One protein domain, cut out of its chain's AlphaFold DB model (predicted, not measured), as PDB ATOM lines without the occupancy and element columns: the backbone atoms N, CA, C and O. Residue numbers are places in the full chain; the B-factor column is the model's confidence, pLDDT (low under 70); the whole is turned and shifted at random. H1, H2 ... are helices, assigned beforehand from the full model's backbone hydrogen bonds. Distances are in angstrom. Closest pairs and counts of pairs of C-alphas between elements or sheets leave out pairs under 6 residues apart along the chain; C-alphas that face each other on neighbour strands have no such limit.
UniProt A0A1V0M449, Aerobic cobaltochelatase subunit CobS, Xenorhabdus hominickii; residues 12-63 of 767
ATOM      1  N   ASN A  12      88.098 -47.045  29.184       81.50
ATOM      2  CA  ASN A  12      89.405 -46.974  28.530       81.50
ATOM      3  C   ASN A  12      89.244 -46.665  27.039       81.50
ATOM      4  O   ASN A  12      88.559 -47.399  26.317       81.50
ATOM      5  N   CYS A  13      89.913 -45.612  26.569       79.69
ATOM      6  CA  CYS A  13      89.989 -45.273  25.153       79.69
ATOM      7  C   CYS A  13      90.634 -46.423  24.367       79.69
ATOM      8  O   CYS A  13      91.747 -46.843  24.678       79.69
ATOM      9  N   LYS A  14      89.976 -46.931  23.318       81.75
ATOM     10  CA  LYS A  14      90.522 -48.044  22.516       81.75
ATOM     11  C   LYS A  14      91.672 -47.638  21.591       81.75
ATOM     12  O   LYS A  14      92.400 -48.513  21.133       81.75
ATOM     13  N   LEU A  15      91.863 -46.338  21.355       80.94
ATOM     14  CA  LEU A  15      92.955 -45.811  20.536       80.94
ATOM     15  C   LEU A  15      94.262 -45.665  21.338       80.94
ATOM     16  O   LEU A  15      95.298 -46.211  20.945       80.94
ATOM     17  N   CYS A  16      94.228 -44.940  22.461       79.56
ATOM     18  CA  CYS A  16      95.421 -44.630  23.265       79.56
ATOM     19  C   CYS A  16      95.546 -45.434  24.569       79.56
ATOM     20  O   CYS A  16      96.657 -45.564  25.069       79.56
ATOM     21  N   GLY A  17      94.460 -46.017  25.085       77.25
ATOM     22  CA  GLY A  17      94.449 -46.758  26.352       77.25
ATOM     23  C   GLY A  17      94.145 -45.916  27.595       77.25
ATOM     24  O   GLY A  17      94.003 -46.492  28.670       77.25
ATOM     25  N   ASP A  18      93.999 -44.595  27.461       81.81
ATOM     26  CA  ASP A  18      93.765 -43.690  28.592       81.81
ATOM     27  C   ASP A  18      92.387 -43.899  29.238       81.81
ATOM     28  O   ASP A  18      91.394 -44.165  28.551       81.81
ATOM     29  N   SER A  19      92.313 -43.732  30.563       80.69
ATOM     30  CA  SER A  19      91.045 -43.714  31.300       80.69
ATOM     31  C   SER A  19      90.346 -42.366  31.136       80.69
ATOM     32  O   SER A  19      90.847 -41.330  31.570       80.69
ATOM     33  N   ILE A  20      89.164 -42.388  30.527       79.88
ATOM     34  CA  ILE A  20      88.409 -41.209  30.101       79.88
ATOM     35  C   ILE A  20      86.937 -41.304  30.524       79.88
ATOM     36  O   ILE A  20      86.410 -42.382  30.795       79.88
ATOM     37  N   LEU A  21      86.251 -40.160  30.571       77.12
ATOM     38  CA  LEU A  21      84.810 -40.088  30.861       77.12
ATOM     39  C   LEU A  21      83.949 -40.142  29.591       77.12
ATOM     40  O   LEU A  21      82.841 -40.669  29.613       77.12
ATOM     41  N   SER A  22      84.451 -39.601  28.480       78.88
ATOM     42  CA  SER A  22      83.765 -39.572  27.188       78.88
ATOM     43  C   SER A  22      84.782 -39.560  26.055       78.88
ATOM     44  O   SER A  22      85.672 -38.712  26.029       78.88
ATOM     45  N   VAL A  23      84.619 -40.470  25.095       79.81
ATOM     46  CA  VAL A  23      85.419 -40.520  23.866       79.81
ATOM     47  C   VAL A  23      85.216 -39.249  23.041       79.81
ATOM     48  O   VAL A  23      86.180 -38.728  22.497       79.81
ATOM     49  N   ALA A  24      83.999 -38.701  22.987       76.94
ATOM     50  CA  ALA A  24      83.721 -37.479  22.227       76.94
ATOM     51  C   ALA A  24      84.465 -36.260  22.799       76.94
ATOM     52  O   ALA A  24      85.016 -35.466  22.044       76.94
ATOM     53  N   VAL A  25      84.524 -36.133  24.131       79.69
ATOM     54  CA  VAL A  25      85.305 -35.071  24.791       79.69
ATOM     55  C   VAL A  25      86.799 -35.311  24.601       79.69
ATOM     56  O   VAL A  25      87.530 -34.381  24.289       79.69
ATOM     57  N   HIS A  26      87.242 -36.560  24.721       81.06
ATOM     58  CA  HIS A  26      88.644 -36.926  24.556       81.06
ATOM     59  C   HIS A  26      89.165 -36.721  23.119       81.06
ATOM     60  O   HIS A  26      90.338 -36.412  22.938       81.06
ATOM     61  N   LEU A  27      88.306 -36.867  22.099       80.31
ATOM     62  CA  LEU A  27      88.631 -36.643  20.681       80.31
ATOM     63  C   LEU A  27      88.434 -35.190  20.217       80.31
ATOM     64  O   LEU A  27      88.812 -34.860  19.087       80.31
ATOM     65  N   ARG A  28      87.857 -34.324  21.057       79.69
ATOM     66  CA  ARG A  28      87.630 -32.912  20.739       79.69
ATOM     67  C   ARG A  28      88.950 -32.143  20.766       79.69
ATOM     68  O   ARG A  28      89.739 -32.275  21.700       79.69
ATOM     69  N   ALA A  29      89.188 -31.329  19.742       72.50
ATOM     70  CA  ALA A  29      90.311 -30.396  19.750       72.50
ATOM     71  C   ALA A  29      90.000 -29.198  20.664       72.50
ATOM     72  O   ALA A  29      88.906 -28.633  20.609       72.50
ATOM     73  N   SER A  30      90.954 -28.797  21.508       66.50
ATOM     74  CA  SER A  30      90.806 -27.587  22.323       66.50
ATOM     75  C   SER A  30      90.733 -26.349  21.431       66.50
ATOM     76  O   SER A  30      91.559 -26.169  20.534       66.50
ATOM     77  N   THR A  31      89.778 -25.463  21.716       58.22
ATOM     78  CA  THR A  31      89.598 -24.187  21.006       58.22
ATOM     79  C   THR A  31      90.766 -23.220  21.209       58.22
ATOM     80  O   THR A  31      90.930 -22.307  20.410       58.22
ATOM     81  N   GLU A  32      91.580 -23.413  22.252       55.28
ATOM     82  CA  GLU A  32      92.711 -22.534  22.591       55.28
ATOM     83  C   GLU A  32      94.056 -23.042  22.054       55.28
ATOM     84  O   GLU A  32      94.914 -22.245  21.685       55.28
ATOM     85  N   THR A  33      94.264 -24.363  21.995       57.72
ATOM     86  CA  THR A  33      95.570 -24.955  21.637       57.72
ATOM     87  C   THR A  33      95.553 -25.761  20.340       57.72
ATOM     88  O   THR A  33      96.615 -26.183  19.880       57.72
ATOM     89  N   GLY A  34      94.374 -26.027  19.763       60.59
ATOM     90  CA  GLY A  34      94.201 -26.860  18.566       60.59
ATOM     91  C   GLY A  34      94.612 -28.329  18.749       60.59
ATOM     92  O   GLY A  34      94.527 -29.114  17.805       60.59
ATOM     93  N   LYS A  35      95.061 -28.717  19.951       62.31
ATOM     94  CA  LYS A  35      95.468 -30.079  20.301       62.31
ATOM     95  C   LYS A  35      94.310 -30.815  20.965       62.31
ATOM     96  O   LYS A  35      93.510 -30.227  21.691       62.31
ATOM     97  N   CYS A  36      94.227 -32.104  20.675       73.19
ATOM     98  CA  CYS A  36      93.258 -33.039  21.229       73.19
ATOM     99  C   CYS A  36      93.952 -33.906  22.289       73.19
ATOM    100  O   CYS A  36      95.139 -34.208  22.149       73.19
ATOM    101  N   ASP A  37      93.214 -34.318  23.319       75.19
ATOM    102  CA  ASP A  37      93.742 -35.147  24.409       75.19
ATOM    103  C   ASP A  37      94.108 -36.571  23.948       75.19
ATOM    104  O   ASP A  37      94.935 -37.237  24.568       75.19
ATOM    105  N   CYS A  38      93.527 -37.053  22.843       77.25
ATOM    106  CA  CYS A  38      93.853 -38.358  22.276       77.25
ATOM    107  C   CYS A  38      95.086 -38.307  21.365       77.25
ATOM    108  O   CYS A  38      95.034 -37.810  20.237       77.25
ATOM    109  N   VAL A  39      96.173 -38.951  21.799       76.62
ATOM    110  CA  VAL A  39      97.441 -39.033  21.045       76.62
ATOM    111  C   VAL A  39      97.296 -39.765  19.699       76.62
ATOM    112  O   VAL A  39      98.093 -39.556  18.790       76.62
ATOM    113  N   LYS A  40      96.269 -40.615  19.544       79.38
ATOM    114  CA  LYS A  40      95.996 -41.388  18.316       79.38
ATOM    115  C   LYS A  40      94.662 -41.016  17.653       79.38
ATOM    116  O   LYS A  40      93.970 -41.895  17.142       79.38
ATOM    117  N   ARG A  41      94.275 -39.734  17.695       81.12
ATOM    118  CA  ARG A  41      93.052 -39.224  17.045       81.12
ATOM    119  C   ARG A  41      93.011 -39.629  15.554       81.12
ATOM    120  O   ARG A  41      94.022 -39.452  14.873       81.12
ATOM    121  N   PRO A  42      91.878 -40.141  15.035       78.50
ATOM    122  CA  PRO A  42      91.739 -40.468  13.617       78.50
ATOM    123  C   PRO A  42      91.953 -39.246  12.708       78.50
ATOM    124  O   PRO A  42      91.568 -38.126  13.053       78.50
ATOM    125  N   ILE A  43      92.568 -39.474  11.545       81.00
ATOM    126  CA  ILE A  43      92.854 -38.471  10.507       81.00
ATOM    127  C   ILE A  43      92.336 -38.960   9.153       81.00
ATOM    128  O   ILE A  43      92.205 -40.165   8.928       81.00
ATOM    129  N   ASN A  44      92.044 -38.029   8.247       77.50
ATOM    130  CA  ASN A  44      91.583 -38.345   6.900       77.50
ATOM    131  C   ASN A  44      92.654 -39.113   6.105       77.50
ATOM    132  O   ASN A  44      93.846 -39.068   6.410       77.50
ATOM    133  N   LYS A  45      92.231 -39.812   5.043       72.75
ATOM    134  CA  LYS A  45      93.129 -40.611   4.183       72.75
ATOM    135  C   LYS A  45      94.221 -39.781   3.491       72.75
ATOM    136  O   LYS A  45      95.224 -40.345   3.072       72.75
ATOM    137  N   ASP A  46      94.010 -38.475   3.366       73.19
ATOM    138  CA  ASP A  46      94.943 -37.495   2.804       73.19
ATOM    139  C   ASP A  46      95.900 -36.888   3.851       73.19
ATOM    140  O   ASP A  46      96.737 -36.056   3.511       73.19
ATOM    141  N   GLY A  47      95.799 -37.301   5.121       68.62
ATOM    142  CA  GLY A  47      96.607 -36.794   6.231       68.62
ATOM    143  C   GLY A  47      96.055 -35.537   6.912       68.62
ATOM    144  O   GLY A  47      96.666 -35.058   7.867       68.62
ATOM    145  N   SER A  48      94.908 -35.004   6.470       75.19
ATOM    146  CA  SER A  48      94.257 -33.849   7.104       75.19
ATOM    147  C   SER A  48      93.518 -34.225   8.401       75.19
ATOM    148  O   SER A  48      93.105 -35.370   8.608       75.19
ATOM    149  N   ALA A  49      93.358 -33.263   9.316       72.56
ATOM    150  CA  ALA A  49      92.659 -33.486  10.581       72.56
ATOM    151  C   ALA A  49      91.138 -33.581  10.365       72.56
ATOM    152  O   ALA A  49      90.536 -32.673   9.798       72.56
ATOM    153  N   MET A  50      90.516 -34.648  10.873       79.44
ATOM    154  CA  MET A  50      89.056 -34.804  10.882       79.44
ATOM    155  C   MET A  50      88.382 -33.756  11.785       79.44
ATOM    156  O   MET A  50      88.964 -33.314  12.790       79.44
ATOM    157  N   THR A  51      87.132 -33.398  11.479       80.94
ATOM    158  CA  THR A  51      86.277 -32.661  12.424       80.94
ATOM    159  C   THR A  51      85.986 -33.512  13.666       80.94
ATOM    160  O   THR A  51      86.130 -34.734  13.646       80.94
ATOM    161  N   ASP A  52      85.576 -32.890  14.779       78.12
ATOM    162  CA  ASP A  52      85.270 -33.623  16.022       78.12
ATOM    163  C   ASP A  52      84.202 -34.709  15.820       78.12
ATOM    164  O   ASP A  52      84.299 -35.800  16.385       78.12
ATOM    165  N   GLN A  53      83.197 -34.414  14.991       74.38
ATOM    166  CA  GLN A  53      82.108 -35.334  14.680       74.38
ATOM    167  C   GLN A  53      82.599 -36.498  13.807       74.38
ATOM    168  O   GLN A  53      82.338 -37.653  14.138       74.38
ATOM    169  N   GLU A  54      83.373 -36.214  12.755       77.75
ATOM    170  CA  GLU A  54      83.953 -37.238  11.875       77.75
ATOM    171  C   GLU A  54      84.933 -38.148  12.626       77.75
ATOM    172  O   GLU A  54      84.879 -39.365  12.478       77.75
ATOM    173  N   ALA A  55      85.782 -37.587  13.493       78.31
ATOM    174  CA  ALA A  55      86.718 -38.362  14.308       78.31
ATOM    175  C   ALA A  55      85.985 -39.310  15.275       78.31
ATOM    176  O   ALA A  55      86.422 -40.440  15.507       78.31
ATOM    177  N   PHE A  56      84.857 -38.866  15.837       80.00
ATOM    178  CA  PHE A  56      84.027 -39.685  16.716       80.00
ATOM    179  C   PHE A  56      83.249 -40.770  15.955       80.00
ATOM    180  O   PHE A  56      83.129 -41.898  16.439       80.00
ATOM    181  N   GLU A  57      82.746 -40.464  14.761       78.19
ATOM    182  CA  GLU A  57      82.096 -41.441  13.882       78.19
ATOM    183  C   GLU A  57      83.088 -42.492  13.372       78.19
ATOM    184  O   GLU A  57      82.781 -43.685  13.394       78.19
ATOM    185  N   GLU A  58      84.308 -42.082  13.029       79.12
ATOM    186  CA  GLU A  58      85.395 -42.984  12.655       79.12
ATOM    187  C   GLU A  58      85.800 -43.886  13.831       79.12
ATOM    188  O   GLU A  58      85.943 -45.096  13.656       79.12
ATOM    189  N   TYR A  59      85.874 -43.354  15.058       80.56
ATOM    190  CA  TYR A  59      86.082 -44.171  16.261       80.56
ATOM    191  C   TYR A  59      84.983 -45.228  16.433       80.56
ATOM    192  O   TYR A  59      85.280 -46.398  16.683       80.56
ATOM    193  N   LYS A  60      83.709 -44.839  16.278       76.81
ATOM    194  CA  LYS A  60      82.570 -45.771  16.341       76.81
ATOM    195  C   LYS A  60      82.620 -46.812  15.226       76.81
ATOM    196  O   LYS A  60      82.219 -47.949  15.450       76.81
ATOM    197  N   ARG A  61      83.132 -46.451  14.048       78.38
ATOM    198  CA  ARG A  61      83.335 -47.383  12.934       78.38
ATOM    199  C   ARG A  61      84.451 -48.386  13.223       78.38
ATOM    200  O   ARG A  61      84.275 -49.572  12.962       78.38
ATOM    201  N   MET A  62      85.577 -47.926  13.768       75.19
ATOM    202  CA  MET A  62      86.732 -48.767  14.111       75.19
ATOM    203  C   MET A  62      86.456 -49.689  15.303       75.19
ATOM    204  O   MET A  62      86.926 -50.826  15.327       75.19
ATOM    205  N   TYR A  63      85.670 -49.221  16.275       76.88
ATOM    206  CA  TYR A  63      85.309 -49.978  17.472       76.88
ATOM    207  C   TYR A  63      83.790 -49.997  17.693       76.88
ATOM    208  O   TYR A  63      83.299 -49.414  18.664       76.88
TER     209      TYR A  63
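Overview. This is residues 12 to 63 of the 767 residues of the protein "Aerobic cobaltochelatase subunit CobS" of Xenorhabdus hominickii (UniProt A0A1V0M449). This is a piece with little regular structure, mostly loops, in which a short helix, H1, packs on a longer one, H2. Residues 12 to 22 loop before H1, and the long link between the helices folds back twice, near Glu 32 and near Asp 46. The printed part has 52 residues with two named helices, H1 then H2, holding 16 of them, and no named strand; its class is all helix. It is compact, with a radius of gyration of the C-alphas of 10.3 A and spans of 28 by 28 by 16 A.

Along the chain. H1 is residues 23 to 27, beginning at C-alpha 23 (85.419, -40.520, 23.866). H2 is residues 52 to 62, 15.3 A long, ending at C-alpha 62 (86.732, -48.767, 14.111).

Arrangement. H1 and H2 touch; their closest C-alphas, of Ala 24 and Phe 56, are 5.9 A apart. In both helices every O i to N i+4 pair is within hydrogen-bond range.

Size, cuts and confidence. The C-alphas farthest apart, of Leu 21 and Asp 46, are 29.9 A apart. The printed part has no cut. H1 to H2 is a long link. Residues 30 to 35 and residue 47 have pLDDT under 70.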